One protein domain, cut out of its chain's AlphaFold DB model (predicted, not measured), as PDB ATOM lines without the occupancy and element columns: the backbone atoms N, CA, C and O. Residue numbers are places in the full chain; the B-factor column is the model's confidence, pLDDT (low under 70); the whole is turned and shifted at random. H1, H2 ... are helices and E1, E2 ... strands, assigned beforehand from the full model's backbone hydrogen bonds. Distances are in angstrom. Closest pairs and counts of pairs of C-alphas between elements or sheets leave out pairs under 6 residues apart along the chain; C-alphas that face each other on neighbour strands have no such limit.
ATOM      1  N   THR A  23      25.607  24.292  29.143       97.44
ATOM      2  CA  THR A  23      24.792  23.694  28.088       97.44
ATOM      3  C   THR A  23      24.665  24.673  26.931       97.44
ATOM      4  O   THR A  23      24.160  25.781  27.117       97.44
ATOM      5  N   ILE A  24      25.092  24.261  25.740       97.00
ATOM      6  CA  ILE A  24      25.016  25.034  24.496       97.00
ATOM      7  C   ILE A  24      24.283  24.169  23.477       97.00
ATOM      8  O   ILE A  24      24.659  23.022  23.252       97.00
ATOM      9  N   ARG A  25      23.197  24.693  22.891       94.12
ATOM     10  CA  ARG A  25      22.350  23.963  21.921       94.12
ATOM     11  C   ARG A  25      21.928  22.558  22.402       94.12
ATOM     12  O   ARG A  25      21.862  21.619  21.620       94.12
ATOM     13  N   GLY A  26      21.654  22.418  23.700       94.12
ATOM     14  CA  GLY A  26      21.235  21.153  24.319       94.12
ATOM     15  C   GLY A  26      22.370  20.187  24.678       94.12
ATOM     16  O   GLY A  26      22.106  19.175  25.320       94.12
ATOM     17  N   VAL A  27      23.624  20.501  24.340       96.81
ATOM     18  CA  VAL A  27      24.796  19.675  24.665       96.81
ATOM     19  C   VAL A  27      25.542  20.274  25.850       96.81
ATOM     20  O   VAL A  27      25.790  21.480  25.890       96.81
ATOM     21  N   ARG A  28      25.908  19.435  26.824       96.50
ATOM     22  CA  ARG A  28      26.689  19.847  27.997       96.50
ATOM     23  C   ARG A  28      28.188  19.770  27.707       96.50
ATOM     24  O   ARG A  28      28.694  18.716  27.338       96.50
ATOM     25  N   TYR A  29      28.892  20.862  27.976       96.19
ATOM     26  CA  TYR A  29      30.342  20.992  27.884       96.19
ATOM     27  C   TYR A  29      30.933  21.282  29.263       96.19
ATOM     28  O   TYR A  29      30.538  22.237  29.930       96.19
ATOM     29  N   SER A  30      31.896  20.468  29.688       94.56
ATOM     30  CA  SER A  30      32.627  20.614  30.960       94.56
ATOM     31  C   SER A  30      34.145  20.709  30.764       94.56
ATOM     32  O   SER A  30      34.915  20.484  31.701       94.56
ATOM     33  N   ASN A  31      34.577  21.005  29.535       92.25
ATOM     34  CA  ASN A  31      35.980  21.170  29.164       92.25
ATOM     35  C   ASN A  31      36.570  22.478  29.723       92.25
ATOM     36  O   ASN A  31      35.853  23.340  30.238       92.25
ATOM     37  N   SER A  32      37.890  22.633  29.613       91.25
ATOM     38  CA  SER A  32      38.598  23.819  30.109       91.25
ATOM     39  C   SER A  32      38.114  25.110  29.447       91.25
ATOM     40  O   SER A  32      37.973  26.110  30.139       91.25
ATOM     41  N   ALA A  33      37.751  25.080  28.158       94.44
ATOM     42  CA  ALA A  33      37.205  26.247  27.468       94.44
ATOM     43  C   ALA A  33      35.886  26.736  28.086       94.44
ATOM     44  O   ALA A  33      35.704  27.935  28.277       94.44
ATOM     45  N   ALA A  34      34.975  25.826  28.448       94.19
ATOM     46  CA  ALA A  34      33.711  26.183  29.091       94.19
ATOM     47  C   ALA A  34      33.951  26.877  30.434       94.19
ATOM     48  O   ALA A  34      33.322  27.892  30.732       94.19
ATOM     49  N   LYS A  35      34.886  26.347  31.227       92.50
ATOM     50  CA  LYS A  35      35.257  26.918  32.526       92.50
ATOM     51  C   LYS A  35      35.939  28.272  32.366       92.50
ATOM     52  O   LYS A  35      35.568  29.203  33.069       92.50
ATOM     53  N   PHE A  36      36.868  28.384  31.416       92.62
ATOM     54  CA  PHE A  36      37.596  29.612  31.113       92.62
ATOM     55  C   PHE A  36      36.650  30.735  30.687       92.62
ATOM     56  O   PHE A  36      36.600  31.767  31.345       92.62
ATOM     57  N   TRP A  37      35.854  30.533  29.631       95.19
ATOM     58  CA  TRP A  37      35.019  31.604  29.079       95.19
ATOM     59  C   TRP A  37      33.954  32.077  30.071       95.19
ATOM     60  O   TRP A  37      33.716  33.276  30.193       95.19
ATOM     61  N   CYS A  38      33.344  31.158  30.824       93.25
ATOM     62  CA  CYS A  38      32.378  31.534  31.856       93.25
ATOM     63  C   CYS A  38      33.053  32.198  33.054       93.25
ATOM     64  O   CYS A  38      32.517  33.170  33.573       93.25
ATOM     65  N   GLY A  39      34.223  31.702  33.470       91.19
ATOM     66  CA  GLY A  39      35.017  32.293  34.544       91.19
ATOM     67  C   GLY A  39      35.435  33.723  34.221       91.19
ATOM     68  O   GLY A  39      35.176  34.615  35.018       91.19
ATOM     69  N   LEU A  40      35.962  33.957  33.017       92.44
ATOM     70  CA  LEU A  40      36.338  35.285  32.538       92.44
ATOM     71  C   LEU A  40      35.137  36.242  32.525       92.44
ATOM     72  O   LEU A  40      35.238  37.369  32.994       92.44
ATOM     73  N   ILE A  41      33.980  35.798  32.024       93.94
ATOM     74  CA  ILE A  41      32.766  36.629  32.018       93.94
ATOM     75  C   ILE A  41      32.281  36.919  33.438       93.94
ATOM     76  O   ILE A  41      31.888  38.049  33.728       93.94
ATOM     77  N   ASP A  42      32.281  35.917  34.315       91.62
ATOM     78  CA  ASP A  42      31.882  36.079  35.710       91.62
ATOM     79  C   ASP A  42      32.792  37.086  36.426       91.62
ATOM     80  O   ASP A  42      32.296  37.984  37.104       91.62
ATOM     81  N   GLU A  43      34.105  36.965  36.231       89.75
ATOM     82  CA  GLU A  43      35.120  37.855  36.786       89.75
ATOM     83  C   GLU A  43      34.951  39.290  36.278       89.75
ATOM     84  O   GLU A  43      34.838  40.219  37.080       89.75
ATOM     85  N   VAL A  44      34.834  39.477  34.961       92.25
ATOM     86  CA  VAL A  44      34.638  40.803  34.360       92.25
ATOM     87  C   VAL A  44      33.320  41.429  34.817       92.25
ATOM     88  O   VAL A  44      33.296  42.614  35.136       92.25
ATOM     89  N   THR A  45      32.234  40.657  34.895       90.94
ATOM     90  CA  THR A  45      30.925  41.168  35.345       90.94
ATOM     91  C   THR A  45      30.979  41.654  36.794       90.94
ATOM     92  O   THR A  45      30.336  42.647  37.132       90.94
ATOM     93  N   ASP A  46      31.745  40.974  37.645       88.56
ATOM     94  CA  ASP A  46      31.824  41.307  39.064       88.56
ATOM     95  C   ASP A  46      32.796  42.463  39.348       88.56
ATOM     96  O   ASP A  46      32.509  43.310  40.192       88.56
ATOM     97  N   GLU A  47      33.952  42.501  38.680       89.31
ATOM     98  CA  GLU A  47      35.017  43.482  38.972       89.31
ATOM     99  C   GLU A  47      34.952  44.723  38.092       89.31
ATOM    100  O   GLU A  47      35.330  45.816  38.515       89.31
ATOM    101  N   PHE A  48      34.406  44.573  36.888       90.94
ATOM    102  CA  PHE A  48      34.268  45.632  35.905       90.94
ATOM    103  C   PHE A  48      32.811  45.701  35.424       90.94
ATOM    104  O   PHE A  48      32.545  45.508  34.240       90.94
ATOM    105  N   PRO A  49      31.832  46.033  36.290       90.62
ATOM    106  CA  PRO A  49      30.402  45.974  35.952       90.62
ATOM    107  C   PRO A  49      29.975  46.932  34.827       90.62
ATOM    108  O   PRO A  49      28.890  46.795  34.269       90.62
ATOM    109  N   ARG A  50      30.817  47.920  34.486       93.12
ATOM    110  CA  ARG A  50      30.619  48.824  33.337       93.12
ATOM    111  C   ARG A  50      31.208  48.273  32.032       93.12
ATOM    112  O   ARG A  50      31.018  48.888  30.987       93.12
ATOM    113  N   CYS A  51      31.949  47.167  32.085       95.69
ATOM    114  CA  CYS A  51      32.571  46.546  30.926       95.69
ATOM    115  C   CYS A  51      31.497  46.002  29.986       95.69
ATOM    116  O   CYS A  51      30.599  45.264  30.379       95.69
ATOM    117  N   THR A  52      31.621  46.378  28.722       94.19
ATOM    118  CA  THR A  52      30.718  45.986  27.635       94.19
ATOM    119  C   THR A  52      31.399  45.077  26.621       94.19
ATOM    120  O   THR A  52      30.720  44.376  25.868       94.19
ATOM    121  N   ARG A  53      32.737  45.095  26.585       96.75
ATOM    122  CA  ARG A  53      33.534  44.356  25.616       96.75
ATOM    123  C   ARG A  53      34.861  43.905  26.213       96.75
ATOM    124  O   ARG A  53      35.528  44.672  26.899       96.75
ATOM    125  N   ILE A  54      35.224  42.663  25.915       97.50
ATOM    126  CA  ILE A  54      36.532  42.076  26.214       97.50
ATOM    127  C   ILE A  54      37.242  41.889  24.881       97.50
ATOM    128  O   ILE A  54      36.667  41.316  23.958       97.50
ATOM    129  N   GLU A  55      38.479  42.339  24.774       97.38
ATOM    130  CA  GLU A  55      39.334  42.048  23.633       97.38
ATOM    131  C   GLU A  55      40.534  41.232  24.078       97.38
ATOM    132  O   GLU A  55      41.170  41.549  25.078       97.38
ATOM    133  N   LEU A  56      40.830  40.175  23.332       97.44
ATOM    134  CA  LEU A  56      41.990  39.321  23.535       97.44
ATOM    135  C   LEU A  56      42.816  39.328  22.254       97.44
ATOM    136  O   LEU A  56      42.256  39.168  21.168       97.44
ATOM    137  N   SER A  57      44.131  39.503  22.355       97.06
ATOM    138  CA  SER A  57      45.004  39.446  21.185       97.06
ATOM    139  C   SER A  57      46.328  38.754  21.463       97.06
ATOM    140  O   SER A  57      46.926  38.938  22.518       97.06
ATOM    141  N   ALA A  58      46.806  37.990  20.487       94.88
ATOM    142  CA  ALA A  58      48.106  37.334  20.544       94.88
ATOM    143  C   ALA A  58      48.670  37.125  19.133       94.88
ATOM    144  O   ALA A  58      47.897  37.008  18.171       94.88
ATOM    145  N   PRO A  59      50.003  37.087  18.970       92.25
ATOM    146  CA  PRO A  59      50.604  36.566  17.753       92.25
ATOM    147  C   PRO A  59      50.375  35.049  17.677       92.25
ATOM    148  O   PRO A  59      50.468  34.345  18.677       92.25
ATOM    149  N   VAL A  60      50.051  34.551  16.489       89.75
ATOM    150  CA  VAL A  60      49.751  33.146  16.210       89.75
ATOM    151  C   VAL A  60      50.477  32.717  14.935       89.75
ATOM    152  O   VAL A  60      50.405  33.393  13.903       89.75
ATOM    153  N   GLY A  61      51.205  31.602  15.023       83.75
ATOM    154  CA  GLY A  61      51.977  31.030  13.910       83.75
ATOM    155  C   GLY A  61      51.237  29.943  13.126       83.75
ATOM    156  O   GLY A  61      51.670  29.539  12.051       83.75
ATOM    157  N   VAL A  62      50.098  29.465  13.636       86.69
ATOM    158  CA  VAL A  62      49.352  28.345  13.045       86.69
ATOM    159  C   VAL A  62      47.900  28.716  12.759       86.69
ATOM    160  O   VAL A  62      47.294  29.554  13.429       86.69
ATOM    161  N   ALA A  63      47.337  28.106  11.715       90.19
ATOM    162  CA  ALA A  63      45.938  28.284  11.348       90.19
ATOM    163  C   ALA A  63      45.021  27.464  12.268       90.19
ATOM    164  O   ALA A  63      45.304  26.301  12.558       90.19
ATOM    165  N   LEU A  64      43.875  28.034  12.649       93.75
ATOM    166  CA  LEU A  64      42.862  27.327  13.425       93.75
ATOM    167  C   LEU A  64      42.334  26.112  12.658       93.75
ATOM    168  O   LEU A  64      42.063  26.149  11.456       93.75
ATOM    169  N   SER A  65      42.140  25.019  13.382       93.88
ATOM    170  CA  SER A  65      41.664  23.744  12.849       93.88
ATOM    171  C   SER A  65      40.966  22.949  13.944       93.88
ATOM    172  O   SER A  65      41.171  23.215  15.127       93.88
ATOM    173  N   ARG A  66      40.198  21.920  13.575       92.62
ATOM    174  CA  ARG A  66      39.517  21.058  14.554       92.62
ATOM    175  C   ARG A  66      40.441  20.354  15.548       92.62
ATOM    176  O   ARG A  66      39.957  19.948  16.597       92.62
ATOM    177  N   ARG A  67      41.741  20.236  15.262       90.81
ATOM    178  CA  ARG A  67      42.711  19.659  16.207       90.81
ATOM    179  C   ARG A  67      42.798  20.459  17.509       90.81
ATOM    180  O   ARG A  67      42.817  19.874  18.582       90.81
ATOM    181  N   HIS A  68      42.639  21.779  17.425       93.81
ATOM    182  CA  HIS A  68      42.608  22.683  18.579       93.81
ATOM    183  C   HIS A  68      41.423  22.433  19.535       93.81
ATOM    184  O   HIS A  68      41.438  22.901  20.669       93.81
ATOM    185  N   LEU A  69      40.383  21.696  19.115       92.69
ATOM    186  CA  LEU A  69      39.300  21.271  20.016       92.69
ATOM    187  C   LEU A  69      39.716  20.103  20.924       92.69
ATOM    188  O   LEU A  69      39.076  19.865  21.951       92.69
ATOM    189  N   PHE A  70      40.763  19.373  20.536       89.19
ATOM    190  CA  PHE A  70      41.221  18.142  21.168       89.19
ATOM    191  C   PHE A  70      42.752  18.147  21.334       89.19
ATOM    192  O   PHE A  70      43.412  17.243  20.820       89.19
ATOM    193  N   VAL A 107      49.047  36.458  25.904       95.44
ATOM    194  CA  VAL A 107      47.791  37.010  25.390       95.44
ATOM    195  C   VAL A 107      47.527  38.350  26.058       95.44
ATOM    196  O   VAL A 107      47.399  38.429  27.276       95.44
ATOM    197  N   ARG A 108      47.376  39.403  25.260       95.69
ATOM    198  CA  ARG A 108      46.949  40.714  25.750       95.69
ATOM    199  C   ARG A 108      45.444  40.746  25.935       95.69
ATOM    200  O   ARG A 108      44.721  40.377  25.008       95.69
ATOM    201  N   VAL A 109      44.979  41.249  27.072       96.44
ATOM    202  CA  VAL A 109      43.564  41.496  27.354       96.44
ATOM    203  C   VAL A 109      43.291  42.995  27.456       96.44
ATOM    204  O   VAL A 109      44.073  43.738  28.040       96.44
ATOM    205  N   ARG A 110      42.157  43.440  26.913       96.62
ATOM    206  CA  ARG A 110      41.638  44.802  27.068       96.62
ATOM    207  C   ARG A 110      40.153  44.767  27.415       96.62
ATOM    208  O   ARG A 110      39.381  44.067  26.765       96.62
ATOM    209  N   LEU A 111      39.747  45.515  28.436       96.75
ATOM    210  CA  LEU A 111      38.353  45.651  28.863       96.75
ATOM    211  C   LEU A 111      37.841  47.047  28.520       96.75
ATOM    212  O   LEU A 111      38.473  48.040  28.877       96.75
ATOM    213  N   GLU A 112      36.677  47.137  27.882       96.00
ATOM    214  CA  GLU A 112      36.147  48.403  27.373       96.00
ATOM    215  C   GLU A 112      34.715  48.682  27.853       96.00
ATOM    216  O   GLU A 112      33.823  47.826  27.792       96.00
ATOM    217  N   ALA A 113      34.466  49.929  28.255       93.75
ATOM    218  CA  ALA A 113      33.139  50.507  28.468       93.75
ATOM    219  C   ALA A 113      32.851  51.527  27.355       93.75
ATOM    220  O   ALA A 113      33.113  52.726  27.479       93.75
ATOM    221  N   GLY A 114      32.343  51.053  26.214       89.38
ATOM    222  CA  GLY A 114      32.157  51.895  25.032       89.38
ATOM    223  C   GLY A 114      33.488  52.387  24.451       89.38
ATOM    224  O   GLY A 114      34.139  51.653  23.720       89.38
ATOM    225  N   ARG A 115      33.865  53.645  24.726       87.88
ATOM    226  CA  ARG A 115      35.144  54.245  24.278       87.88
ATOM    227  C   ARG A 115      36.195  54.348  25.389       87.88
ATOM    228  O   ARG A 115      37.311  54.778  25.122       87.88
ATOM    229  N   GLU A 116      35.829  54.020  26.625       92.56
ATOM    230  CA  GLU A 116      36.720  54.050  27.786       92.56
ATOM    231  C   GLU A 116      37.423  52.693  27.923       92.56
ATOM    232  O   GLU A 116      36.751  51.661  27.981       92.56
ATOM    233  N   SER A 117      38.759  52.693  27.992       93.56
ATOM    234  CA  SER A 117      39.532  51.509  28.389       93.56
ATOM    235  C   SER A 117      39.531  51.413  29.913       93.56
ATOM    236  O   SER A 117      39.964  52.342  30.595       93.56
ATOM    237  N   LEU A 118      38.996  50.315  30.446       93.00
ATOM    238  CA  LEU A 118      38.914  50.056  31.885       93.00
ATOM    239  C   LEU A 118      40.148  49.315  32.409       93.00
ATOM    240  O   LEU A 118      40.517  49.479  33.571       93.00
ATOM    241  N   PHE A 119      40.739  48.464  31.573       92.94
ATOM    242  CA  PHE A 119      41.872  47.612  31.914       92.94
ATOM    243  C   PHE A 119      42.582  47.181  30.633       92.94
ATOM    244  O   PHE A 119      41.919  46.855  29.649       92.94
ATOM    245  N   GLU A 120      43.908  47.146  30.659       94.88
ATOM    246  CA  GLU A 120      44.730  46.606  29.582       94.88
ATOM    247  C   GLU A 120      46.017  46.042  30.183       94.88
ATOM    248  O   GLU A 120      46.737  46.771  30.864       94.88
ATOM    249  N   ASP A 121      46.275  44.753  29.969       93.81
ATOM    250  CA  ASP A 121      47.491  44.092  30.453       93.81
ATOM    251  C   ASP A 121      47.791  42.826  29.635       93.81
ATOM    252  O   ASP A 121      46.928  42.304  28.918       93.81
ATOM    253  N   ASP A 122      49.017  42.327  29.752       92.94
ATOM    254  CA  ASP A 122      49.392  41.011  29.242       92.94
ATOM    255  C   ASP A 122      49.058  39.950  30.302       92.94
ATOM    256  O   ASP A 122      49.419  40.075  31.473       92.94
ATOM    257  N   LEU A 123      48.338  38.899  29.901       89.56
ATOM    258  CA  LEU A 123      48.013  37.799  30.802       89.56
ATOM    259  C   LEU A 123      49.287  37.018  31.160       89.56
ATOM    260  O   LEU A 123      50.151  36.825  30.296       89.56
ATOM    261  N   PRO A 124      49.406  36.529  32.407       86.62
ATOM    262  CA  PRO A 124      50.520  35.676  32.796       86.62
ATOM    263  C   PRO A 124      50.626  34.438  31.890       86.62
ATOM    264  O   PRO A 124      49.619  33.790  31.595       86.62
ATOM    265  N   LEU A 125      51.845  34.100  31.455       84.69
ATOM    266  CA  LEU A 125      52.104  32.977  30.536       84.69
ATOM    267  C   LEU A 125      51.678  31.620  31.109       84.69
ATOM    268  O   LEU A 125      51.288  30.731  30.364       84.69
ATOM    269  N   ASP A 126      51.734  31.467  32.430       81.12
ATOM    270  CA  ASP A 126      51.264  30.288  33.159       81.12
ATOM    271  C   ASP A 126      49.728  30.195  33.232       81.12
ATOM    272  O   ASP A 126      49.188  29.130  33.531       81.12
ATOM    273  N   CYS A 127      49.023  31.293  32.943       82.62
ATOM    274  CA  CYS A 127      47.564  31.349  32.898       82.62
ATOM    275  C   CYS A 127      47.027  31.149  31.477       82.62
ATOM    276  O   CYS A 127      46.105  30.355  31.273       82.62
ATOM    277  N   LEU A 128      47.555  31.907  30.509       89.69
ATOM    278  CA  LEU A 128      47.149  31.808  29.110       89.69
ATOM    279  C   LEU A 128      48.228  32.320  28.143       89.69
ATOM    280  O   LEU A 128      48.466  33.523  28.030       89.69
ATOM    281  N   ASP A 129      48.782  31.401  27.362       91.69
ATOM    282  CA  ASP A 129      49.681  31.683  26.244       91.69
ATOM    283  C   ASP A 129      48.964  31.669  24.874       91.69
ATOM    284  O   ASP A 129      47.787  31.307  24.754       91.69
ATOM    285  N   SER A 130      49.684  32.058  23.817       91.06
ATOM    286  CA  SER A 130      49.180  32.133  22.441       91.06
ATOM    287  C   SER A 130      48.719  30.800  21.837       91.06
ATOM    288  O   SER A 130      47.847  30.811  20.971       91.06
ATOM    289  N   GLU A 131      49.271  29.660  22.251       89.50
ATOM    290  CA  GLU A 131      48.896  28.332  21.745       89.50
ATOM    291  C   GLU A 131      47.639  27.809  22.447       89.50
ATOM    292  O   GLU A 131      46.667  27.395  21.802       89.50
ATOM    293  N   THR A 132      47.600  27.927  23.775       91.38
ATOM    294  CA  THR A 132      46.416  27.634  24.586       91.38
ATOM    295  C   THR A 132      45.245  28.526  24.158       91.38
ATOM    296  O   THR A 132      44.100  28.067  24.067       91.38
ATOM    297  N   PHE A 133      45.515  29.784  23.803       94.81
ATOM    298  CA  PHE A 133      44.513  30.711  23.286       94.81
ATOM    299  C   PHE A 133      43.816  30.198  22.023       94.81
ATOM    300  O   PHE A 133      42.588  30.264  21.941       94.81
ATOM    301  N   LEU A 134      44.549  29.607  21.075       94.81
ATOM    302  CA  LEU A 134      43.953  29.018  19.869       94.81
ATOM    303  C   LEU A 134      42.951  27.910  20.208       94.81
ATOM    304  O   LEU A 134      41.876  27.840  19.604       94.81
ATOM    305  N   CYS A 135      43.264  27.084  21.210       95.12
ATOM    306  CA  CYS A 135      42.361  26.042  21.695       95.12
ATOM    307  C   CYS A 135      41.053  26.641  22.230       95.12
ATOM    308  O   CYS A 135      39.964  26.155  21.917       95.12
ATOM    309  N   LEU A 136      41.132  27.738  22.986       96.19
ATOM    310  CA  LEU A 136      39.954  28.429  23.518       96.19
ATOM    311  C   LEU A 136      39.108  29.081  22.416       96.19
ATOM    312  O   LEU A 136      37.875  29.020  22.471       96.19
ATOM    313  N   VAL A 137      39.750  29.682  21.412       97.44
ATOM    314  CA  VAL A 137      39.078  30.344  20.283       97.44
ATOM    315  C   VAL A 137      38.386  29.333  19.368       97.44
ATOM    316  O   VAL A 137      37.261  29.582  18.924       97.44
ATOM    317  N   ALA A 138      38.988  28.164  19.136       97.38
ATOM    318  CA  ALA A 138      38.358  27.083  18.378       97.38
ATOM    319  C   ALA A 138      36.996  26.683  18.974       97.38
ATOM    320  O   ALA A 138      36.033  26.472  18.235       97.38
ATOM    321  N   TRP A 139      36.875  26.662  20.307       97.69
ATOM    322  CA  TRP A 139      35.604  26.380  20.981       97.69
ATOM    323  C   TRP A 139      34.541  27.464  20.762       97.69
ATOM    324  O   TRP A 139      33.374  27.117  20.589       97.69
ATOM    325  N   LEU A 140      34.907  28.752  20.688       97.62
ATOM    326  CA  LEU A 140      33.949  29.819  20.346       97.62
ATOM    327  C   LEU A 140      33.343  29.598  18.953       97.62
ATOM    328  O   LEU A 140      32.130  29.727  18.766       97.62
ATOM    329  N   LEU A 141      34.189  29.241  17.985       98.25
ATOM    330  CA  LEU A 141      33.789  28.962  16.607       98.25
ATOM    331  C   LEU A 141      32.897  27.721  16.510       98.25
ATOM    332  O   LEU A 141      31.845  27.773  15.866       98.25
ATOM    333  N   GLU A 142      33.280  26.639  17.190       98.06
ATOM    334  CA  GLU A 142      32.513  25.393  17.243       98.06
ATOM    335  C   GLU A 142      31.139  25.609  17.894       98.06
ATOM    336  O   GLU A 142      30.112  25.238  17.324       98.06
ATOM    337  N   TRP A 143      31.071  26.293  19.041       98.06
ATOM    338  CA  TRP A 143      29.805  26.570  19.728       98.06
ATOM    339  C   TRP A 143      28.882  27.512  18.950       98.06
ATOM    340  O   TRP A 143      27.659  27.340  18.975       98.06
ATOM    341  N   ALA A 144      29.441  28.463  18.199       97.88
ATOM    342  CA  ALA A 144      28.679  29.267  17.247       97.88
ATOM    343  C   ALA A 144      28.253  28.478  15.994       97.88
ATOM    344  O   ALA A 144      27.392  28.943  15.245       97.88
ATOM    345  N   GLY A 145      28.757  27.260  15.778       97.50
ATOM    346  CA  GLY A 145      28.476  26.447  14.593       97.50
ATOM    347  C   GLY A 145      29.073  27.018  13.314       97.50
ATOM    348  O   GLY A 145      28.490  26.845  12.244       97.50
ATOM    349  N   ILE A 146      30.193  27.736  13.413       98.00
ATOM    350  CA  ILE A 146      30.902  28.227  12.235       98.00
ATOM    351  C   ILE A 146      31.602  27.031  11.576       98.00
ATOM    352  O   ILE A 146      32.354  26.330  12.255       98.00
ATOM    353  N   PRO A 147      31.397  26.770  10.272       96.88
ATOM    354  CA  PRO A 147      32.075  25.667   9.598       96.88
ATOM    355  C   PRO A 147      33.592  25.892   9.587       96.88
ATOM    356  O   PRO A 147      34.050  27.012   9.360       96.88
ATOM    357  N   GLN A 148      34.372  24.820   9.780       96.00
ATOM    358  CA  GLN A 148      35.840  24.892   9.876       96.00
ATOM    359  C   GLN A 148      36.489  25.598   8.678       96.00
ATOM    360  O   GLN A 148      37.471  26.318   8.848       96.00
ATOM    361  N   SER A 149      35.919  25.449   7.479       96.50
ATOM    362  CA  SER A 149      36.403  26.105   6.259       96.50
ATOM    363  C   SER A 149      36.444  27.633   6.348       96.50
ATOM    364  O   SER A 149      37.109  28.251   5.529       96.50
ATOM    365  N   ARG A 150      35.751  28.232   7.326       97.00
ATOM    366  CA  ARG A 150      35.667  29.681   7.543       97.00
ATOM    367  C   ARG A 150      36.421  30.174   8.773       97.00
ATOM    368  O   ARG A 150      36.417  31.366   9.047       97.00
ATOM    369  N   TRP A 151      37.047  29.291   9.555       96.12
ATOM    370  CA  TRP A 151      37.697  29.670  10.823       96.12
ATOM    371  C   TRP A 151      38.874  30.640  10.642       96.12
ATOM    372  O   TRP A 151      39.207  31.390  11.558       96.12
ATOM    373  N   ASN A 152      39.480  30.631   9.455       94.94
ATOM    374  CA  ASN A 152      40.653  31.430   9.109       94.94
ATOM    375  C   ASN A 152      40.349  32.522   8.068       94.94
ATOM    376  O   ASN A 152      41.290  33.065   7.490       94.94
ATOM    377  N   ASP A 153      39.068  32.829   7.814       94.75
ATOM    378  CA  ASP A 153      38.688  34.004   7.015       94.75
ATOM    379  C   ASP A 153      39.232  35.277   7.699       94.75
ATOM    380  O   ASP A 153      39.349  35.326   8.924       94.75
ATOM    381  N   GLU A 154      39.514  36.338   6.933       91.00
ATOM    382  CA  GLU A 154      40.072  37.600   7.464       91.00
ATOM    383  C   GLU A 154      39.252  38.197   8.617       91.00
ATOM    384  O   GLU A 154      39.798  38.822   9.532       91.00
ATOM    385  N   ALA A 155      37.933  37.995   8.578       94.56
ATOM    386  CA  ALA A 155      37.027  38.370   9.643       94.56
ATOM    387  C   ALA A 155      35.927  37.320   9.823       94.56
ATOM    388  O   ALA A 155      35.129  37.067   8.918       94.56
ATOM    389  N   VAL A 156      35.815  36.787  11.037       97.50
ATOM    390  CA  VAL A 156      34.779  35.819  11.416       97.50
ATOM    391  C   VAL A 156      33.915  36.419  12.511       97.50
ATOM    392  O   VAL A 156      34.414  37.074  13.423       97.50
ATOM    393  N   ARG A 157      32.600  36.217  12.433       98.31
ATOM    394  CA  ARG A 157      31.656  36.632  13.476       98.31
ATOM    395  C   ARG A 157      30.772  35.464  13.859       98.31
ATOM    396  O   ARG A 157      30.363  34.692  12.992       98.31
ATOM    397  N   GLY A 158      30.446  35.375  15.136       98.12
ATOM    398  CA  GLY A 158      29.566  34.343  15.657       98.12
ATOM    399  C   GLY A 158      28.892  34.787  16.940       98.12
ATOM    400  O   GLY A 158      29.273  35.782  17.556       98.12
ATOM    401  N   ALA A 159      27.857  34.054  17.321       98.31
ATOM    402  CA  ALA A 159      27.182  34.240  18.589       98.31
ATOM    403  C   ALA A 159      26.580  32.917  19.053       98.31
ATOM    404  O   ALA A 159      26.195  32.071  18.242       98.31
ATOM    405  N   PHE A 160      26.484  32.752  20.366       97.94
ATOM    406  CA  PHE A 160      25.791  31.636  20.986       97.94
ATOM    407  C   PHE A 160      25.291  32.025  22.378       97.94
ATOM    408  O   PHE A 160      25.744  32.995  22.987       97.94
ATOM    409  N   ALA A 161      24.339  31.244  22.878       97.44
ATOM    410  CA  ALA A 161      23.902  31.300  24.261       97.44
ATOM    411  C   ALA A 161      24.348  30.027  24.979       97.44
ATOM    412  O   ALA A 161      24.306  28.934  24.404       97.44
ATOM    413  N   ALA A 162      24.744  30.173  26.236       96.88
ATOM    414  CA  ALA A 162      25.150  29.073  27.094       96.88
ATOM    415  C   ALA A 162      24.391  29.147  28.419       96.88
ATOM    416  O   ALA A 162      24.093  30.231  28.914       96.88
ATOM    417  N   ARG A 163      24.056  27.999  29.007       96.56
ATOM    418  CA  ARG A 163      23.399  27.937  30.320       96.56
ATOM    419  C   ARG A 163      24.240  27.145  31.298       96.56
ATOM    420  O   ARG A 163      24.502  25.967  31.060       96.56
ATOM    421  N   ASP A 164      24.597  27.759  32.413       94.56
ATOM    422  CA  ASP A 164      25.086  27.043  33.580       94.56
ATOM    423  C   ASP A 164      23.899  26.693  34.476       94.56
ATOM    424  O   ASP A 164      23.396  27.517  35.241       94.56
ATOM    425  N   ILE A 165      23.439  25.449  34.351       90.31
ATOM    426  CA  ILE A 165      22.298  24.925  35.108       90.31
ATOM    427  C   ILE A 165      22.623  24.857  36.606       90.31
ATOM    428  O   ILE A 165      21.739  25.067  37.426       90.31
ATOM    429  N   GLY A 166      23.882  24.588  36.973       88.69
ATOM    430  CA  GLY A 166      24.273  24.448  38.376       88.69
ATOM    431  C   GLY A 166      24.239  25.771  39.139       88.69
ATOM    432  O   GLY A 166      24.063  25.766  40.352       88.69
ATOM    433  N   ARG A 167      24.393  26.896  38.433       90.25
ATOM    434  CA  ARG A 167      24.402  28.249  39.016       90.25
ATOM    435  C   ARG A 167      23.208  29.107  38.589       90.25
ATOM    436  O   ARG A 167      23.156  30.281  38.945       90.25
ATOM    437  N   SER A 168      22.276  28.548  37.814       91.75
ATOM    438  CA  SER A 168      21.146  29.265  37.204       91.75
ATOM    439  C   SER A 168      21.568  30.524  36.431       91.75
ATOM    440  O   SER A 168      20.882  31.546  36.457       91.75
ATOM    441  N   VAL A 169      22.706  30.467  35.730       94.19
ATOM    442  CA  VAL A 169      23.215  31.580  34.911       94.19
ATOM    443  C   VAL A 169      22.984  31.287  33.435       94.19
ATOM    444  O   VAL A 169      23.305  30.206  32.943       94.19
ATOM    445  N   THR A 170      22.468  32.270  32.704       95.81
ATOM    446  CA  THR A 170      22.460  32.273  31.241       95.81
ATOM    447  C   THR A 170      23.482  33.277  30.729       95.81
ATOM    448  O   THR A 170      23.424  34.460  31.062       95.81
ATOM    449  N   TYR A 171      24.398  32.795  29.899       96.19
ATOM    450  CA  TYR A 171      25.382  33.591  29.186       96.19
ATOM    451  C   TYR A 171      24.908  33.849  27.758       96.19
ATOM    452  O   TYR A 171      24.482  32.928  27.056       96.19
ATOM    453  N   GLY A 172      25.021  35.096  27.323       97.00
ATOM    454  CA  GLY A 172      24.946  35.489  25.921       97.00
ATOM    455  C   GLY A 172      26.326  35.943  25.477       97.00
ATOM    456  O   GLY A 172      26.945  36.744  26.173       97.00
ATOM    457  N   LEU A 173      26.818  35.425  24.354       97.31
ATOM    458  CA  LEU A 173      28.130  35.779  23.827       97.31
ATOM    459  C   LEU A 173      28.028  36.025  22.327       97.31
ATOM    460  O   LEU A 173      27.480  35.213  21.581       97.31
ATOM    461  N   SER A 174      28.582  37.146  21.886       98.25
ATOM    462  CA  SER A 174      28.850  37.430  20.480       98.25
ATOM    463  C   SER A 174      30.310  37.812  20.321       98.25
ATOM    464  O   SER A 174      30.897  38.426  21.211       98.25
ATOM    465  N   PHE A 175      30.907  37.419  19.204       98.44
ATOM    466  CA  PHE A 175      32.322  37.627  18.977       98.44
ATOM    467  C   PHE A 175      32.631  38.050  17.549       98.44
ATOM    468  O   PHE A 175      31.898  37.751  16.599       98.44
ATOM    469  N   ARG A 176      33.777  38.709  17.413       98.25
ATOM    470  CA  ARG A 176      34.461  38.948  16.152       98.25
ATOM    471  C   ARG A 176      35.906  38.499  16.295       98.25
ATOM    472  O   ARG A 176      36.563  38.891  17.251       98.25
ATOM    473  N   ILE A 177      36.380  37.735  15.323       98.06
ATOM    474  CA  ILE A 177      37.785  37.377  15.161       98.06
ATOM    475  C   ILE A 177      38.297  38.114  13.929       98.06
ATOM    476  O   ILE A 177      37.616  38.125  12.898       98.06
ATOM    477  N   SER A 178      39.459  38.740  14.036       96.44
ATOM    478  CA  SER A 178      40.195  39.299  12.904       96.44
ATOM    479  C   SER A 178      41.661  38.918  12.969       96.44
ATOM    480  O   SER A 178      42.206  38.664  14.042       96.44
ATOM    481  N   TYR A 179      42.289  38.894  11.799       93.12
ATOM    482  CA  TYR A 179      43.708  38.612  11.658       93.12
ATOM    483  C   TYR A 179      44.413  39.823  11.059       93.12
ATOM    484  O   TYR A 179      43.950  40.387  10.070       93.12
ATOM    485  N   GLN A 180      45.551  40.193  11.632       90.38
ATOM    486  CA  GLN A 180      46.447  41.197  11.071       90.38
ATOM    487  C   GLN A 180      47.771  40.531  10.710       90.38
ATOM    488  O   GLN A 180      48.335  39.778  11.505       90.38
ATOM    489  N   HIS A 181      48.263  40.775   9.499       86.69
ATOM    490  CA  HIS A 181      49.573  40.279   9.087       86.69
ATOM    491  C   HIS A 181      50.674  41.001   9.872       86.69
ATOM    492  O   HIS A 181      50.678  42.231   9.927       86.69
ATOM    493  N   VAL A 182      51.601  40.243  10.461       83.94
ATOM    494  CA  VAL A 182      52.764  40.791  11.175       83.94
ATOM    495  C   VAL A 182      54.027  40.555  10.350       83.94
ATOM    496  O   VAL A 182      54.720  41.504   9.996       83.94
ATOM    497  N   SER A 183      54.289  39.299   9.995       79.00
ATOM    498  CA  SER A 183      55.421  38.869   9.169       79.00
ATOM    499  C   SER A 183      55.095  37.538   8.486       79.00
ATOM    500  O   SER A 183      54.038  36.954   8.732       79.00
ATOM    501  N   GLU A 184      55.997  37.035   7.640       77.31
ATOM    502  CA  GLU A 184      55.829  35.729   6.996       77.31
ATOM    503  C   GLU A 184      55.545  34.634   8.040       77.31
ATOM    504  O   GLU A 184      56.234  34.534   9.053       77.31
ATOM    505  N   GLY A 185      54.470  33.869   7.831       73.38
ATOM    506  CA  GLY A 185      54.024  32.820   8.755       73.38
ATOM    507  C   GLY A 185      53.388  33.303  10.068       73.38
ATOM    508  O   GLY A 185      52.791  32.487  10.766       73.38
ATOM    509  N   LEU A 186      53.426  34.603  10.392       82.81
ATOM    510  CA  LEU A 186      52.971  35.147  11.674       82.81
ATOM    511  C   LEU A 186      51.829  36.152  11.506       82.81
ATOM    512  O   LEU A 186      51.936  37.175  10.820       82.81
ATOM    513  N   ARG A 187      50.721  35.897  12.201       88.56
ATOM    514  CA  ARG A 187      49.556  36.787  12.228       88.56
ATOM    515  C   ARG A 187      49.231  37.173  13.659       88.56
ATOM    516  O   ARG A 187      49.401  36.373  14.563       88.56
ATOM    517  N   ARG A 188      48.719  38.377  13.883       92.81
ATOM    518  CA  ARG A 188      48.074  38.737  15.146       92.81
ATOM    519  C   ARG A 188      46.601  38.383  15.045       92.81
ATOM    520  O   ARG A 188      45.915  38.888  14.157       92.81
ATOM    521  N   MET A 189      46.133  37.509  15.926       95.88
ATOM    522  CA  MET A 189      44.713  37.229  16.098       95.88
ATOM    523  C   MET A 189      44.145  38.205  17.123       95.88
ATOM    524  O   MET A 189      44.713  38.369  18.200       95.88
ATOM    525  N   GLU A 190      43.018  38.824  16.795       97.56
ATOM    526  CA  GLU A 190      42.246  39.681  17.690       97.56
ATOM    527  C   GLU A 190      40.844  39.103  17.849       97.56
ATOM    528  O   GLU A 190      40.156  38.847  16.859       97.56
ATOM    529  N   VAL A 191      40.416  38.907  19.092       98.06
ATOM    530  CA  VAL A 191      39.106  38.367  19.452       98.06
ATOM    531  C   VAL A 191      38.384  39.390  20.313       98.06
ATOM    532  O   VAL A 191      38.717  39.580  21.476       98.06
ATOM    533  N   GLY A 192      37.383  40.049  19.737       97.81
ATOM    534  CA  GLY A 192      36.484  40.945  20.459       97.81
ATOM    535  C   GLY A 192      35.213  40.216  20.874       97.81
ATOM    536  O   GLY A 192      34.549  39.620  20.027       97.81
ATOM    537  N   LEU A 193      34.856  40.292  22.152       97.94
ATOM    538  CA  LEU A 193      33.704  39.640  22.766       97.94
ATOM    539  C   LEU A 193      32.759  40.691  23.335       97.94
ATOM    540  O   LEU A 193      33.164  41.499  24.164       97.94
ATOM    541  N   ALA A 194      31.489  40.634  22.949       97.44
ATOM    542  CA  ALA A 194      30.410  41.276  23.689       97.44
ATOM    543  C   ALA A 194      29.593  40.192  24.393       97.44
ATOM    544  O   ALA A 194      29.298  39.144  23.806       97.44
ATOM    545  N   PHE A 195      29.253  40.434  25.654       96.69
ATOM    546  CA  PHE A 195      28.742  39.400  26.541       96.69
ATOM    547  C   PHE A 195      27.619  39.913  27.445       96.69
ATOM    548  O   PHE A 195      27.449  41.111  27.659       96.69
ATOM    549  N   SER A 196      26.858  38.973  27.993       94.75
ATOM    550  CA  SER A 196      25.891  39.199  29.064       94.75
ATOM    551  C   SER A 196      25.843  37.973  29.967       94.75
ATOM    552  O   SER A 196      25.857  36.851  29.459       94.75
ATOM    553  N   ALA A 197      25.713  38.169  31.276       93.44
ATOM    554  CA  ALA A 197      25.477  37.097  32.238       93.44
ATOM    555  C   ALA A 197      24.240  37.428  33.078       93.44
ATOM    556  O   ALA A 197      24.236  38.382  33.854       93.44
ATOM    557  N   THR A 198      23.176  36.646  32.920       92.81
ATOM    558  CA  THR A 198      21.905  36.857  33.621       92.81
ATOM    559  C   THR A 198      21.635  35.693  34.556       92.81
ATOM    560  O   THR A 198      21.580  34.542  34.121       92.81
ATOM    561  N   ARG A 199      21.445  35.985  35.843       86.38
ATOM    562  CA  ARG A 199      20.970  35.002  36.820       86.38
ATOM    563  C   ARG A 199      19.456  34.891  36.711       86.38
ATOM    564  O   ARG A 199      18.761  35.902  36.777       86.38
ATOM    565  N   VAL A 200      18.966  33.674  36.527       74.50
ATOM    566  CA  VAL A 200      17.540  33.372  36.629       74.50
ATOM    567  C   VAL A 200      17.230  33.257  38.119       74.50
ATOM    568  O   VAL A 200      17.828  32.419  38.796       74.50
TER     569      VAL A 200
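Overview. This is residues 23 to 70 and 107 to 200 of the 201 residues of an uncharacterized protein of Lentisphaerae bacterium (UniProt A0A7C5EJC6). One twisted sheet of six strands makes a wall, with two helices, H1 and H3, about perpendicular to each other over one of its faces; H2, a short helix, packs on H3, and no named helix is on the other face. The long strands E6 and E7 run along the wall's length, and the short strand E1 lies outside the sheet, near its edge strand E5. The printed part has 142 residues, with three named helices and seven named strands in the order E1 H1 E2 H2 E3 E4 H3 E5 E6 E7. The sheet runs E4 E3 E2 E7 E6 E5, all antiparallel, and the class is mixed, helices and strands. The whole is compact, with a radius of gyration of the C-alphas of 14.8 A and spans of 48 by 35 by 27 A.

Along the chain. In the sheet, E4 is residues 116 to 122, 18.2 A from first to last C-alpha; E3 is 108 to 113, 17.1 A; E2 is 53 to 60, 21.8 A; E7 is 186 to 199, 40.7 A; E6 is 169 to 183, 41.9 A; and E5 is 155 to 164, 29.0 A. H1 is residues 32 to 47, 21.9 A, and H3 is 130 to 144, 21.3 A. H2 is residues 66 to 69, 5.5 A, and E1 is 27 to 29, 6.5 A. E1 begins at C-alpha 27 (24.796, 19.675, 24.665), and E7 ends at C-alpha 199 (20.970, 35.002, 36.820).

Arrangement. From edge to edge the sheet's strands turn by 89 degrees. E5, E6 and E7 form a meander, each strand the antiparallel neighbour of the one before; N 160 and O 173 are 2.9 A apart, and N 176 and O 192 are 2.9 A apart. Between E2 and E7, N 56 and O 191 are within hydrogen-bond range at 2.9 A. Between E3 and E2 it is N 110 and O 55, at 2.8 A, and in the hairpin of E3 and E4, N 111 and O 119, at 2.8 A. H1 and H3 are on the same face of the sheet. The closest C-alphas of H1 and E7 are those of Ile 41 and Ala 197, 7.3 A apart; those of H3 and E5 are Ala 144 and Phe 160, 5.3 A. H1, with residue 33 alone, only just touches H3, with 3 pairs of C-alphas within 8 A, the closest Ala 33 and Leu 136 at 5.3 A; their lines stand about perpendicular, at 88 degrees. H2 is not on the sheet but touches H3, with the C-alphas of His 68 and Cys 135 closest at 4.6 A. E1 pairs with no named strand. Every O i to N i+4 pair is within hydrogen-bond range in H1, 9 of 11 are in H3, and H2 is too short for such a pair.

Size, cuts and confidence. The two C-alphas farthest apart, of Glu 184 and Val 200, are 48.5 A apart. Residues 71 to 106 are not printed, and C-alphas 70 and 107 are 20.4 A apart across the cut, on the link from H2 to E3. Of the links that are printed whole, none is long. The mean pLDDT of the printed part is 93.2, and no printed residue is under 70.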